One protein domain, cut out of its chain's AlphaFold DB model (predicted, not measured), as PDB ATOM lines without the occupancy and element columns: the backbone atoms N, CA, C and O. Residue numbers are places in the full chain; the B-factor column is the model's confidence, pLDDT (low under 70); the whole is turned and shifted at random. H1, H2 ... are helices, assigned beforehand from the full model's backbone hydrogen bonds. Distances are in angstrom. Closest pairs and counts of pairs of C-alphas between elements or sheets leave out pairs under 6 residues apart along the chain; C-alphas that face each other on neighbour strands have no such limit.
ATOM      1  N   LEU A  28     -58.127 -13.875 -14.689       86.56
ATOM      2  CA  LEU A  28     -57.630 -13.228 -15.907       86.56
ATOM      3  C   LEU A  28     -57.033 -11.844 -15.641       86.56
ATOM      4  O   LEU A  28     -56.112 -11.446 -16.344       86.56
ATOM      5  N   PHE A  29     -57.466 -11.145 -14.590       90.50
ATOM      6  CA  PHE A  29     -56.888  -9.851 -14.223       90.50
ATOM      7  C   PHE A  29     -55.407  -9.976 -13.840       90.50
ATOM      8  O   PHE A  29     -54.600  -9.098 -14.140       90.50
ATOM      9  N   THR A  30     -55.014 -11.091 -13.213       93.00
ATOM     10  CA  THR A  30     -53.603 -11.380 -12.921       93.00
ATOM     11  C   THR A  30     -52.795 -11.520 -14.211       93.00
ATOM     12  O   THR A  30     -51.709 -10.951 -14.315       93.00
ATOM     13  N   LEU A  31     -53.347 -12.218 -15.211       95.06
ATOM     14  CA  LEU A  31     -52.715 -12.369 -16.519       95.06
ATOM     15  C   LEU A  31     -52.642 -11.030 -17.274       95.06
ATOM     16  O   LEU A  31     -51.612 -10.712 -17.854       95.06
ATOM     17  N   GLU A  32     -53.674 -10.189 -17.211       95.69
ATOM     18  CA  GLU A  32     -53.655  -8.844 -17.815       95.69
ATOM     19  C   GLU A  32     -52.574  -7.949 -17.203       95.69
ATOM     20  O   GLU A  32     -51.881  -7.209 -17.907       95.69
ATOM     21  N   ASN A  33     -52.399  -8.033 -15.885       96.62
ATOM     22  CA  ASN A  33     -51.343  -7.302 -15.198       96.62
ATOM     23  C   ASN A  33     -49.954  -7.818 -15.582       96.62
ATOM     24  O   ASN A  33     -49.043  -7.003 -15.740       96.62
ATOM     25  N   LEU A  34     -49.797  -9.132 -15.769       97.56
ATOM     26  CA  LEU A  34     -48.567  -9.727 -16.297       97.56
ATOM     27  C   LEU A  34     -48.238  -9.145 -17.674       97.56
ATOM     28  O   LEU A  34     -47.143  -8.614 -17.857       97.56
ATOM     29  N   GLU A  35     -49.191  -9.160 -18.610       97.12
ATOM     30  CA  GLU A  35     -49.000  -8.618 -19.962       97.12
ATOM     31  C   GLU A  35     -48.594  -7.138 -19.933       97.12
ATOM     32  O   GLU A  35     -47.649  -6.721 -20.609       97.12
ATOM     33  N   ARG A  36     -49.260  -6.337 -19.092       97.69
ATOM     34  CA  ARG A  36     -48.934  -4.918 -18.903       97.69
ATOM     35  C   ARG A  36     -47.521  -4.730 -18.353       97.69
ATOM     36  O   ARG A  36     -46.789  -3.853 -18.811       97.69
ATOM     37  N   GLN A  37     -47.131  -5.546 -17.378       98.00
ATOM     38  CA  GLN A  37     -45.810  -5.479 -16.765       98.00
ATOM     39  C   GLN A  37     -44.709  -5.926 -17.739       98.00
ATOM     40  O   GLN A  37     -43.632  -5.322 -17.742       98.00
ATOM     41  N   ARG A  38     -44.981  -6.915 -18.603       97.62
ATOM     42  CA  ARG A  38     -44.077  -7.313 -19.689       97.62
ATOM     43  C   ARG A  38     -43.912  -6.189 -20.708       97.62
ATOM     44  O   ARG A  38     -42.782  -5.857 -21.056       97.62
ATOM     45  N   ALA A  39     -45.007  -5.567 -21.142       97.69
ATOM     46  CA  ALA A  39     -44.956  -4.437 -22.067       97.69
ATOM     47  C   ALA A  39     -44.114  -3.279 -21.505       97.69
ATOM     48  O   ALA A  39     -43.250  -2.755 -22.203       97.69
ATOM     49  N   ALA A  40     -44.289  -2.944 -20.221       97.81
ATOM     50  CA  ALA A  40     -43.483  -1.923 -19.551       97.81
ATOM     51  C   ALA A  40     -41.988  -2.289 -19.480       97.81
ATOM     52  O   ALA A  40     -41.135  -1.418 -19.637       97.81
ATOM     53  N   LEU A  41     -41.653  -3.569 -19.267       97.75
ATOM     54  CA  LEU A  41     -40.264  -4.033 -19.311       97.75
ATOM     55  C   LEU A  41     -39.659  -3.850 -20.710       97.75
ATOM     56  O   LEU A  41     -38.559  -3.314 -20.828       97.75
ATOM     57  N   LEU A  42     -40.370  -4.266 -21.761       96.69
ATOM     58  CA  LEU A  42     -39.890  -4.146 -23.140       96.69
ATOM     59  C   LEU A  42     -39.742  -2.681 -23.576       96.69
ATOM     60  O   LEU A  42     -38.737  -2.334 -24.197       96.69
ATOM     61  N   ASP A  43     -40.678  -1.807 -23.202       97.00
ATOM     62  CA  ASP A  43     -40.568  -0.362 -23.445       97.00
ATOM     63  C   ASP A  43     -39.323   0.223 -22.761       97.00
ATOM     64  O   ASP A  43     -38.497   0.868 -23.407       97.00
ATOM     65  N   ASN A  44     -39.100  -0.101 -21.483       96.88
ATOM     66  CA  ASN A  44     -37.917   0.353 -20.750       96.88
ATOM     67  C   ASN A  44     -36.599  -0.123 -21.393       96.88
ATOM     68  O   ASN A  44     -35.610   0.615 -21.442       96.88
ATOM     69  N   LEU A  45     -36.572  -1.353 -21.913       94.00
ATOM     70  CA  LEU A  45     -35.391  -1.927 -22.563       94.00
ATOM     71  C   LEU A  45     -35.111  -1.324 -23.947       94.00
ATOM     72  O   LEU A  45     -33.948  -1.255 -24.348       94.00
ATOM     73  N   THR A  46     -36.143  -0.880 -24.666       93.62
ATOM     74  CA  THR A  46     -36.037  -0.429 -26.067       93.62
ATOM     75  C   THR A  46     -36.087   1.091 -26.234       93.62
ATOM     76  O   THR A  46     -35.663   1.616 -27.266       93.62
ATOM     77  N   THR A  47     -36.538   1.831 -25.218       94.06
ATOM     78  CA  THR A  47     -36.651   3.290 -25.276       94.06
ATOM     79  C   THR A  47     -35.293   3.985 -25.386       94.06
ATOM     80  O   THR A  47     -34.331   3.677 -24.676       94.06
ATOM     81  N   LYS A  48     -35.228   5.012 -26.240       92.75
ATOM     82  CA  LYS A  48     -34.054   5.892 -26.393       92.75
ATOM     83  C   LYS A  48     -34.043   7.061 -25.398       92.75
ATOM     84  O   LYS A  48     -33.098   7.840 -25.393       92.75
ATOM     85  N   LYS A  49     -35.088   7.201 -24.573       94.75
ATOM     86  CA  LYS A  49     -35.292   8.362 -23.685       94.75
ATOM     87  C   LYS A  49     -34.515   8.283 -22.366       94.75
ATOM     88  O   LYS A  49     -34.365   9.297 -21.693       94.75
ATOM     89  N   LEU A  50     -34.056   7.093 -21.978       93.31
ATOM     90  CA  LEU A  50     -33.420   6.849 -20.683       93.31
ATOM     91  C   LEU A  50     -31.898   6.774 -20.798       93.31
ATOM     92  O   LEU A  50     -31.356   6.206 -21.747       93.31
ATOM     93  N   THR A  51     -31.212   7.282 -19.773       95.94
ATOM     94  CA  THR A  51     -29.779   7.030 -19.586       95.94
ATOM     95  C   THR A  51     -29.543   5.565 -19.221       95.94
ATOM     96  O   THR A  51     -30.419   4.905 -18.658       95.94
ATOM     97  N   THR A  52     -28.342   5.050 -19.492       93.38
ATOM     98  CA  THR A  52     -27.982   3.652 -19.193       93.38
ATOM     99  C   THR A  52     -28.204   3.299 -17.723       93.38
ATOM    100  O   THR A  52     -28.836   2.288 -17.425       93.38
ATOM    101  N   TYR A  53     -27.764   4.168 -16.805       95.44
ATOM    102  CA  TYR A  53     -27.944   3.960 -15.367       95.44
ATOM    103  C   TYR A  53     -29.424   3.925 -14.973       95.44
ATOM    104  O   TYR A  53     -29.856   3.026 -14.251       95.44
ATOM    105  N   ARG A  54     -30.233   4.872 -15.472       96.06
ATOM    106  CA  ARG A  54     -31.659   4.917 -15.133       96.06
ATOM    107  C   ARG A  54     -32.400   3.696 -15.675       96.06
ATOM    108  O   ARG A  54     -33.176   3.098 -14.931       96.06
ATOM    109  N   ARG A  55     -32.101   3.294 -16.915       95.94
ATOM    110  CA  ARG A  55     -32.655   2.086 -17.536       95.94
ATOM    111  C   ARG A  55     -32.379   0.852 -16.685       95.94
ATOM    112  O   ARG A  55     -33.292   0.072 -16.448       95.94
ATOM    113  N   GLU A  56     -31.147   0.674 -16.216       95.19
ATOM    114  CA  GLU A  56     -30.773  -0.484 -15.401       95.19
ATOM    115  C   GLU A  56     -31.556  -0.539 -14.080       95.19
ATOM    116  O   GLU A  56     -32.076  -1.594 -13.708       95.19
ATOM    117  N   GLN A  57     -31.682   0.599 -13.390       96.50
ATOM    118  CA  GLN A  57     -32.434   0.697 -12.135       96.50
ATOM    119  C   GLN A  57     -33.918   0.362 -12.334       96.50
ATOM    120  O   GLN A  57     -34.481  -0.431 -11.577       96.50
ATOM    121  N   GLU A  58     -34.544   0.923 -13.370       97.12
ATOM    122  CA  GLU A  58     -35.947   0.646 -13.691       97.12
ATOM    123  C   GLU A  58     -36.143  -0.811 -14.132       97.12
ATOM    124  O   GLU A  58     -37.029  -1.490 -13.613       97.12
ATOM    125  N   THR A  59     -35.258  -1.348 -14.980       96.81
ATOM    126  CA  THR A  59     -35.284  -2.755 -15.413       96.81
ATOM    127  C   THR A  59     -35.275  -3.702 -14.217       96.81
ATOM    128  O   THR A  59     -36.085  -4.624 -14.169       96.81
ATOM    129  N   LYS A  60     -34.413  -3.473 -13.217       96.75
ATOM    130  CA  LYS A  60     -34.348  -4.312 -12.008       96.75
ATOM    131  C   LYS A  60     -35.684  -4.351 -11.259       96.75
ATOM    132  O   LYS A  60     -36.122  -5.421 -10.832       96.75
ATOM    133  N   GLN A  61     -36.351  -3.204 -11.121       97.50
ATOM    134  CA  GLN A  61     -37.655  -3.120 -10.457       97.50
ATOM    135  C   GLN A  61     -38.762  -3.806 -11.267       97.50
ATOM    136  O   GLN A  61     -39.573  -4.536 -10.695       97.50
ATOM    137  N   LEU A  62     -38.782  -3.596 -12.587       97.88
ATOM    138  CA  LEU A  62     -39.761  -4.196 -13.496       97.88
ATOM    139  C   LEU A  62     -39.609  -5.722 -13.541       97.88
ATOM    140  O   LEU A  62     -40.608  -6.424 -13.421       97.88
ATOM    141  N   ILE A  63     -38.375  -6.236 -13.616       97.81
ATOM    142  CA  ILE A  63     -38.086  -7.678 -13.578       97.81
ATOM    143  C   ILE A  63     -38.596  -8.295 -12.278       97.81
ATOM    144  O   ILE A  63     -39.267  -9.319 -12.326       97.81
ATOM    145  N   LYS A  64     -38.329  -7.677 -11.119       97.38
ATOM    146  CA  LYS A  64     -38.798  -8.208  -9.831       97.38
ATOM    147  C   LYS A  64     -40.322  -8.373  -9.810       97.38
ATOM    148  O   LYS A  64     -40.813  -9.438  -9.460       97.38
ATOM    149  N   ARG A  65     -41.058  -7.338 -10.233       97.75
ATOM    150  CA  ARG A  65     -42.529  -7.384 -10.311       97.75
ATOM    151  C   ARG A  65     -43.020  -8.412 -11.325       97.75
ATOM    152  O   ARG A  65     -43.994  -9.107 -11.060       97.75
ATOM    153  N   LEU A  66     -42.352  -8.502 -12.474       98.06
ATOM    154  CA  LEU A  66     -42.712  -9.447 -13.520       98.06
ATOM    155  C   LEU A  66     -42.548 -10.893 -13.039       98.06
ATOM    156  O   LEU A  66     -43.463 -11.679 -13.225       98.06
ATOM    157  N   VAL A  67     -41.461 -11.217 -12.331       97.94
ATOM    158  CA  VAL A  67     -41.249 -12.548 -11.730       97.94
ATOM    159  C   VAL A  67     -42.379 -12.925 -10.776       97.94
ATOM    160  O   VAL A  67     -42.840 -14.066 -10.786       97.94
ATOM    161  N   ASP A  68     -42.829 -11.985  -9.944       97.88
ATOM    162  CA  ASP A  68     -43.924 -12.242  -9.008       97.88
ATOM    163  C   ASP A  68     -45.232 -12.531  -9.763       97.88
ATOM    164  O   ASP A  68     -45.912 -13.508  -9.448       97.88
ATOM    165  N   LEU A  69     -45.549 -11.749 -10.800       97.81
ATOM    166  CA  LEU A  69     -46.735 -11.958 -11.639       97.81
ATOM    167  C   LEU A  69     -46.665 -13.263 -12.439       97.81
ATOM    168  O   LEU A  69     -47.640 -14.007 -12.460       97.81
ATOM    169  N   GLU A  70     -45.520 -13.576 -13.045       97.94
ATOM    170  CA  GLU A  70     -45.287 -14.842 -13.748       97.94
ATOM    171  C   GLU A  70     -45.530 -16.026 -12.813       97.94
ATOM    172  O   GLU A  70     -46.276 -16.942 -13.149       97.94
ATOM    173  N   ARG A  71     -44.990 -15.981 -11.590       97.00
ATOM    174  CA  ARG A  71     -45.225 -17.024 -10.583       97.00
ATOM    175  C   ARG A  71     -46.689 -17.120 -10.168       97.00
ATOM    176  O   ARG A  71     -47.161 -18.232  -9.954       97.00
ATOM    177  N   MET A  72     -47.390 -15.996 -10.018       95.62
ATOM    178  CA  MET A  72     -48.821 -16.004  -9.697       95.62
ATOM    179  C   MET A  72     -49.634 -16.650 -10.818       95.62
ATOM    180  O   MET A  72     -50.507 -17.460 -10.528       95.62
ATOM    181  N   VAL A  73     -49.328 -16.333 -12.079       96.31
ATOM    182  CA  VAL A  73     -50.030 -16.898 -13.236       96.31
ATOM    183  C   VAL A  73     -49.737 -18.388 -13.403       96.31
ATOM    184  O   VAL A  73     -50.672 -19.169 -13.540       96.31
ATOM    185  N   LEU A  74     -48.466 -18.798 -13.337       96.12
ATOM    186  CA  LEU A  74     -48.060 -20.200 -13.504       96.12
ATOM    187  C   LEU A  74     -48.608 -21.123 -12.408       96.12
ATOM    188  O   LEU A  74     -48.761 -22.316 -12.638       96.12
ATOM    189  N   ARG A  75     -48.871 -20.588 -11.211       95.06
ATOM    190  CA  ARG A  75     -49.394 -21.353 -10.067       95.06
ATOM    191  C   ARG A  75     -50.918 -21.340  -9.959       95.06
ATOM    192  O   ARG A  75     -51.457 -22.071  -9.136       95.06
ATOM    193  N   ASP A  76     -51.608 -20.474 -10.696       94.38
ATOM    194  CA  ASP A  76     -53.065 -20.390 -10.634       94.38
ATOM    195  C   ASP A  76     -53.690 -21.347 -11.655       94.38
ATOM    196  O   ASP A  76     -53.928 -20.989 -12.812       94.38
ATOM    197  N   ASP A  77     -54.018 -22.556 -11.196       92.38
ATOM    198  CA  ASP A  77     -54.660 -23.599 -12.008       92.38
ATOM    199  C   ASP A  77     -55.952 -23.115 -12.685       92.38
ATOM    200  O   ASP A  77     -56.345 -23.630 -13.730       92.38
ATOM    201  N   ARG A  78     -56.617 -22.087 -12.138       93.00
ATOM    202  CA  ARG A  78     -57.834 -21.513 -12.732       93.00
ATOM    203  C   ARG A  78     -57.543 -20.758 -14.025       93.00
ATOM    204  O   ARG A  78     -58.439 -20.635 -14.855       93.00
ATOM    205  N   ILE A  79     -56.338 -20.203 -14.182       92.69
ATOM    206  CA  ILE A  79     -55.903 -19.560 -15.429       92.69
ATOM    207  C   ILE A  79     -55.561 -20.640 -16.452       92.69
ATOM    208  O   ILE A  79     -56.031 -20.554 -17.583       92.69
ATOM    209  N   ALA A  80     -54.833 -21.684 -16.046       89.06
ATOM    210  CA  ALA A  80     -54.494 -22.814 -16.913       89.06
ATOM    211  C   ALA A  80     -55.737 -23.584 -17.400       89.06
ATOM    212  O   ALA A  80     -55.826 -23.951 -18.567       89.06
ATOM    213  N   ALA A  81     -56.735 -23.768 -16.533       90.56
ATOM    214  CA  ALA A  81     -58.016 -24.389 -16.872       90.56
ATOM    215  C   ALA A  81     -59.013 -23.426 -17.550       90.56
ATOM    216  O   ALA A  81     -60.138 -23.817 -17.869       90.56
ATOM    217  N   SER A  82     -58.646 -22.153 -17.745       90.56
ATOM    218  CA  SER A  82     -59.529 -21.165 -18.364       90.56
ATOM    219  C   SER A  82     -59.686 -21.425 -19.860       90.56
ATOM    220  O   SER A  82     -58.717 -21.621 -20.587       90.56
ATOM    221  N   ASN A  83     -60.915 -21.300 -20.365       90.19
ATOM    222  CA  ASN A  83     -61.189 -21.323 -21.806       90.19
ATOM    223  C   ASN A  83     -60.896 -19.984 -22.509       90.19
ATOM    224  O   ASN A  83     -61.176 -19.844 -23.700       90.19
ATOM    225  N   SER A  84     -60.355 -18.996 -21.789       94.06
ATOM    226  CA  SER A  84     -60.000 -17.695 -22.354       94.06
ATOM    227  C   SER A  84     -58.926 -17.824 -23.434       94.06
ATOM    228  O   SER A  84     -57.892 -18.457 -23.227       94.06
ATOM    229  N   ILE A  85     -59.140 -17.144 -24.564       94.38
ATOM    230  CA  ILE A  85     -58.150 -17.024 -25.646       94.38
ATOM    231  C   ILE A  85     -56.847 -16.423 -25.112       94.38
ATOM    232  O   ILE A  85     -55.765 -16.843 -25.501       94.38
ATOM    233  N   MET A  86     -56.942 -15.478 -24.175       93.75
ATOM    234  CA  MET A  86     -55.776 -14.844 -23.572       93.75
ATOM    235  C   MET A  86     -54.912 -15.847 -22.801       93.75
ATOM    236  O   MET A  86     -53.695 -15.847 -22.956       93.75
ATOM    237  N   ALA A  87     -55.542 -16.718 -22.007       95.44
ATOM    238  CA  ALA A  87     -54.833 -17.756 -21.265       95.44
ATOM    239  C   ALA A  87     -54.188 -18.763 -22.223       95.44
ATOM    240  O   ALA A  87     -53.003 -19.049 -22.091       95.44
ATOM    241  N   LYS A  88     -54.926 -19.221 -23.242       95.75
ATOM    242  CA  LYS A  88     -54.384 -20.113 -24.278       95.75
ATOM    243  C   LYS A  88     -53.159 -19.509 -24.958       95.75
ATOM    244  O   LYS A  88     -52.100 -20.121 -24.932       95.75
ATOM    245  N   ASN A  89     -53.268 -18.275 -25.449       95.75
ATOM    246  CA  ASN A  89     -52.159 -17.583 -26.103       95.75
ATOM    247  C   ASN A  89     -50.947 -17.421 -25.178       95.75
ATOM    248  O   ASN A  89     -49.820 -17.594 -25.635       95.75
ATOM    249  N   ALA A  90     -51.172 -17.107 -23.898       96.12
ATOM    250  CA  ALA A  90     -50.111 -16.945 -22.910       96.12
ATOM    251  C   ALA A  90     -49.283 -18.229 -22.732       96.12
ATOM    252  O   ALA A  90     -48.054 -18.177 -22.741       96.12
ATOM    253  N   PHE A  91     -49.949 -19.381 -22.613       96.25
ATOM    254  CA  PHE A  91     -49.277 -20.674 -22.457       96.25
ATOM    255  C   PHE A  91     -48.731 -21.233 -23.779       96.25
ATOM    256  O   PHE A  91     -47.646 -21.806 -23.782       96.25
ATOM    257  N   GLU A  92     -49.418 -21.032 -24.908       96.62
ATOM    258  CA  GLU A  92     -48.916 -21.410 -26.241       96.62
ATOM    259  C   GLU A  92     -47.636 -20.644 -26.604       96.62
ATOM    260  O   GLU A  92     -46.713 -21.208 -27.187       96.62
ATOM    261  N   HIS A  93     -47.546 -19.371 -26.209       97.00
ATOM    262  CA  HIS A  93     -46.375 -18.517 -26.416       97.00
ATOM    263  C   HIS A  93     -45.577 -18.356 -25.118       97.00
ATOM    264  O   HIS A  93     -45.199 -17.239 -24.751       97.00
ATOM    265  N   TYR A  94     -45.326 -19.468 -24.420       97.31
ATOM    266  CA  TYR A  94     -44.672 -19.501 -23.108       97.31
ATOM    267  C   TYR A  94     -43.378 -18.672 -23.057       97.31
ATOM    268  O   TYR A  94     -43.253 -17.781 -22.218       97.31
ATOM    269  N   GLU A  95     -42.475 -18.890 -24.018       97.38
ATOM    270  CA  GLU A  95     -41.171 -18.211 -24.123       97.38
ATOM    271  C   GLU A  95     -41.290 -16.677 -24.216       97.38
ATOM    272  O   GLU A  95     -40.421 -15.932 -23.765       97.38
ATOM    273  N   LEU A  96     -42.367 -16.173 -24.826       96.94
ATOM    274  CA  LEU A  96     -42.590 -14.735 -24.989       96.94
ATOM    275  C   LEU A  96     -43.414 -14.146 -23.843       96.94
ATOM    276  O   LEU A  96     -43.258 -12.966 -23.531       96.94
ATOM    277  N   THR A  97     -44.284 -14.944 -23.229       97.19
ATOM    278  CA  THR A  97     -45.181 -14.488 -22.166       97.19
ATOM    279  C   THR A  97     -44.488 -14.475 -20.812       97.19
ATOM    280  O   THR A  97     -44.471 -13.438 -20.147       97.19
ATOM    281  N   PHE A  98     -43.861 -15.591 -20.436       97.81
ATOM    282  CA  PHE A  98     -43.148 -15.779 -19.171       97.81
ATOM    283  C   PHE A  98     -41.661 -15.480 -19.351       97.81
ATOM    284  O   PHE A  98     -40.788 -16.309 -19.090       97.81
ATOM    285  N   LEU A  99     -41.388 -14.280 -19.863       97.56
ATOM    286  CA  LEU A  99     -40.092 -13.869 -20.387       97.56
ATOM    287  C   LEU A  99     -38.943 -14.034 -19.382       97.56
ATOM    288  O   LEU A  99     -37.832 -14.402 -19.769       97.56
ATOM    289  N   VAL A 100     -39.172 -13.733 -18.100       97.44
ATOM    290  CA  VAL A 100     -38.114 -13.851 -17.088       97.44
ATOM    291  C   VAL A 100     -37.931 -15.306 -16.670       97.44
ATOM    292  O   VAL A 100     -36.792 -15.756 -16.538       97.44
ATOM    293  N   HIS A 101     -39.024 -16.048 -16.495       97.75
ATOM    294  CA  HIS A 101     -38.993 -17.467 -16.160       97.75
ATOM    295  C   HIS A 101     -38.296 -18.305 -17.246       97.75
ATOM    296  O   HIS A 101     -37.266 -18.921 -16.969       97.75
ATOM    297  N   ALA A 102     -38.778 -18.246 -18.492       97.62
ATOM    298  CA  ALA A 102     -38.197 -18.954 -19.637       97.62
ATOM    299  C   ALA A 102     -36.767 -18.461 -19.957       97.62
ATOM    300  O   ALA A 102     -35.855 -19.233 -20.285       97.62
ATOM    301  N   GLY A 103     -36.507 -17.163 -19.761       96.75
ATOM    302  CA  GLY A 103     -35.158 -16.599 -19.808       96.75
ATOM    303  C   GLY A 103     -34.214 -17.256 -18.804       96.75
ATOM    304  O   GLY A 103     -33.115 -17.677 -19.167       96.75
ATOM    305  N   SER A 104     -34.658 -17.422 -17.558       96.81
ATOM    306  CA  SER A 104     -33.881 -18.087 -16.513       96.81
ATOM    307  C   SER A 104     -33.620 -19.564 -16.830       96.81
ATOM    308  O   SER A 104     -32.490 -20.021 -16.657       96.81
ATOM    309  N   GLU A 105     -34.619 -20.303 -17.321       96.94
ATOM    310  CA  GLU A 105     -34.472 -21.707 -17.750       96.94
ATOM    311  C   GLU A 105     -33.409 -21.852 -18.848       96.94
ATOM    312  O   GLU A 105     -32.545 -22.729 -18.802       96.94
ATOM    313  N   SER A 106     -33.413 -20.918 -19.800       95.38
ATOM    314  CA  SER A 106     -32.465 -20.866 -20.915       95.38
ATOM    315  C   SER A 106     -31.152 -20.128 -20.604       95.38
ATOM    316  O   SER A 106     -30.337 -19.932 -21.516       95.38
ATOM    317  N   LYS A 107     -30.933 -19.735 -19.337       96.38
ATOM    318  CA  LYS A 107     -29.764 -18.989 -18.825       96.38
ATOM    319  C   LYS A 107     -29.472 -17.688 -19.587       96.38
ATOM    320  O   LYS A 107     -28.315 -17.314 -19.774       96.38
ATOM    321  N   LYS A 108     -30.515 -16.991 -20.038       95.44
ATOM    322  CA  LYS A 108     -30.439 -15.714 -20.759       95.44
ATOM    323  C   LYS A 108     -31.065 -14.592 -19.935       95.44
ATOM    324  O   LYS A 108     -32.015 -14.796 -19.186       95.44
ATOM    325  N   SER A 109     -30.546 -13.374 -20.102       95.25
ATOM    326  CA  SER A 109     -31.255 -12.184 -19.616       95.25
ATOM    327  C   SER A 109     -32.605 -12.048 -20.339       95.25
ATOM    328  O   SER A 109     -32.722 -12.534 -21.467       95.25
ATOM    329  N   PRO A 110     -33.609 -11.354 -19.769       95.12
ATOM    330  CA  PRO A 110     -34.923 -11.224 -20.408       95.12
ATOM    331  C   PRO A 110     -34.856 -10.666 -21.836       95.12
ATOM    332  O   PRO A 110     -35.537 -11.163 -22.725       95.12
ATOM    333  N   MET A 111     -33.980  -9.686 -22.085       94.88
ATOM    334  CA  MET A 111     -33.785  -9.118 -23.424       94.88
ATOM    335  C   MET A 111     -33.165 -10.128 -24.394       94.88
ATOM    336  O   MET A 111     -33.639 -10.287 -25.515       94.88
ATOM    337  N   ALA A 112     -32.111 -10.829 -23.964       95.44
ATOM    338  CA  ALA A 112     -31.451 -11.826 -24.800       95.44
ATOM    339  C   ALA A 112     -32.387 -13.002 -25.114       95.44
ATOM    340  O   ALA A 112     -32.400 -13.495 -26.238       95.44
ATOM    341  N   HIS A 113     -33.189 -13.427 -24.135       96.75
ATOM    342  CA  HIS A 113     -34.211 -14.445 -24.332       96.75
ATOM    343  C   HIS A 113     -35.276 -13.980 -25.328       96.75
ATOM    344  O   HIS A 113     -35.552 -14.690 -26.286       96.75
ATOM    345  N   TRP A 114     -35.802 -12.762 -25.169       96.38
ATOM    346  CA  TRP A 114     -36.808 -12.204 -26.073       96.38
ATOM    347  C   TRP A 114     -36.339 -12.186 -27.532       96.38
ATOM    348  O   TRP A 114     -37.032 -12.694 -28.412       96.38
ATOM    349  N   LEU A 115     -35.134 -11.665 -27.784       95.88
ATOM    350  CA  LEU A 115     -34.540 -11.629 -29.124       95.88
ATOM    351  C   LEU A 115     -34.341 -13.039 -29.687       95.88
ATOM    352  O   LEU A 115     -34.724 -13.311 -30.824       95.88
ATOM    353  N   TYR A 116     -33.819 -13.960 -28.874       95.75
ATOM    354  CA  TYR A 116     -33.634 -15.354 -29.267       95.75
ATOM    355  C   TYR A 116     -34.959 -16.038 -29.643       95.75
ATOM    356  O   TYR A 116     -35.040 -16.714 -30.672       95.75
ATOM    357  N   SER A 117     -36.013 -15.826 -28.854       95.56
ATOM    358  CA  SER A 117     -37.355 -16.368 -29.101       95.56
ATOM    359  C   SER A 117     -37.981 -15.791 -30.375       95.56
ATOM    360  O   SER A 117     -38.677 -16.507 -31.093       95.56
ATOM    361  N   LEU A 118     -37.640 -14.548 -30.734       94.81
ATOM    362  CA  LEU A 118     -37.975 -13.917 -32.018       94.81
ATOM    363  C   LEU A 118     -37.064 -14.338 -33.186       94.81
ATOM    364  O   LEU A 118     -37.193 -13.799 -34.282       94.81
ATOM    365  N   LYS A 119     -36.148 -15.292 -32.972       94.75
ATOM    366  CA  LYS A 119     -35.141 -15.736 -33.956       94.75
ATOM    367  C   LYS A 119     -34.163 -14.639 -34.385       94.75
ATOM    368  O   LYS A 119     -33.521 -14.758 -35.423       94.75
ATOM    369  N   ILE A 120     -34.001 -13.608 -33.556       93.81
ATOM    370  CA  ILE A 120     -32.985 -12.569 -33.706       93.81
ATOM    371  C   ILE A 120     -31.743 -13.038 -32.943       93.81
ATOM    372  O   ILE A 120     -31.581 -12.793 -31.749       93.81
ATOM    373  N   THR A 121     -30.892 -13.784 -33.639       92.69
ATOM    374  CA  THR A 121     -29.608 -14.304 -33.146       92.69
ATOM    375  C   THR A 121     -28.436 -13.576 -33.794       92.69
ATOM    376  O   THR A 121     -28.597 -12.961 -34.851       92.69
ATOM    377  N   ASP A 122     -27.241 -13.703 -33.216       90.75
ATOM    378  CA  ASP A 122     -26.013 -13.148 -33.802       90.75
ATOM    379  C   ASP A 122     -25.816 -13.619 -35.253       90.75
ATOM    380  O   ASP A 122     -25.536 -12.813 -36.137       90.75
ATOM    381  N   GLU A 123     -26.059 -14.906 -35.525       91.62
ATOM    382  CA  GLU A 123     -26.004 -15.468 -36.879       91.62
ATOM    383  C   GLU A 123     -27.017 -14.802 -37.819       91.62
ATOM    384  O   GLU A 123     -26.650 -14.386 -38.918       91.62
ATOM    385  N   SER A 124     -28.271 -14.637 -37.381       92.25
ATOM    386  CA  SER A 124     -29.312 -13.994 -38.195       92.25
ATOM    387  C   SER A 124     -28.972 -12.535 -38.521       92.25
ATOM    388  O   SER A 124     -29.241 -12.061 -39.626       92.25
ATOM    389  N   ILE A 125     -28.326 -11.833 -37.583       90.38
ATOM    390  CA  ILE A 125     -27.899 -10.444 -37.753       90.38
ATOM    391  C   ILE A 125     -26.757 -10.378 -38.770       90.38
ATOM    392  O   ILE A 125     -26.819  -9.573 -39.696       90.38
ATOM    393  N   VAL A 126     -25.748 -11.248 -38.648       93.00
ATOM    394  CA  VAL A 126     -24.602 -11.308 -39.574       93.00
ATOM    395  C   VAL A 126     -25.031 -11.717 -40.988       93.00
ATOM    396  O   VAL A 126     -24.491 -11.224 -41.978       93.00
ATOM    397  N   GLN A 127     -26.018 -12.607 -41.111       93.31
ATOM    398  CA  GLN A 127     -26.558 -13.036 -42.401       93.31
ATOM    399  C   GLN A 127     -27.519 -12.017 -43.026       93.31
ATOM    400  O   GLN A 127     -27.794 -12.107 -44.227       93.31
ATOM    401  N   SER A 128     -28.002 -11.028 -42.270       90.44
ATOM    402  CA  SER A 128     -28.929 -10.032 -42.800       90.44
ATOM    403  C   SER A 128     -28.306  -9.234 -43.951       90.44
ATOM    404  O   SER A 128     -27.142  -8.839 -43.923       90.44
TER     405      SER A 128
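AT A GLANCE: This is residues 28 to 128 of the 133 residues of an uncharacterized protein of Colwellia sp. C1 (UniProt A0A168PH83). A long helical hairpin, H1 and H2, makes one side of this domain, and a chain of five short helices, H3 to H7, folds back along it from the end of H2, with H6 packing on H2. At the far end of that chain residues 122 to 128, which hold H8, stick out. The printed part has 101 residues with eight named helices, H1 to H8 in order along the chain, and no named strand; the class is all helix. The whole is compact, with a radius of gyration of the C-alphas of 14.5 A and spans of 41 by 32 by 21 A.

HOW THE PARTS SIT: Start with H1, residues 28 to 46, and H2, residues 52 to 75: they touch as a hairpin, opposite ways at a shallow tilt of 22 degrees, and their closest C-alphas, those of Leu 34 and Leu 69, are 5.5 A apart. Next come H3, residues 77 to 80, and H4, residues 85 to 92, which touch; their closest C-alphas are those of Ile 79 and Ala 87, 6.2 A apart. H4 is close to but not clearly touching H1, at a steep tilt of 60 degrees, with C-alphas 31 and 87 the closest at 7.5 A. Go on to H5, residues 94 to 97, and H6, residues 99 to 105, which only just touch, and only at the corner by their link, with 3 pairs of C-alphas within 8 A; the closest are those of Glu 95 and Ala 102, 5.4 A apart. H6 is the hub, touching three helices. Residues 63 to 70 of H2 touch it, about perpendicular at 78 degrees, the closest C-alphas being those of Val 67 and Val 100 at 6.3 A. H7, residues 110 to 117, touches H6 about perpendicular at 82 degrees, with C-alphas 103 and 113 the closest at 5.1 A. H7 also touches H5, where the C-alphas of Leu 96 and Trp 114 are the closest at 6.4 A. H8, residues 122 to 127, touches no helix. Every O i to N i+4 pair is within hydrogen-bond range in H1, H2, H4, H6, H7 and H8; H3 and H5 are too short for such a pair.

IN THESE COORDINATES: Find C-alpha 28 at (-57.630, -13.228, -15.907); from there H1 runs 27.1 A to C-alpha 46. H2 begins at C-alpha 52, at (-27.982, 3.652, -19.193), and runs 34.2 A to C-alpha 75. H4, H6 and H7 measure 10.2, 10.0 and 10.4 A from first to last C-alpha. H8 ends at C-alpha 127, at (-26.558, -13.036, -42.401).

THE WHOLE: Look at Arg 78 and Gln 127 for the two C-alphas farthest apart, 43.9 A. The printed part has no cut, and the seven links between helices are tight. The mean pLDDT of the printed part of this model is 95.4, and no printed residue is under 70.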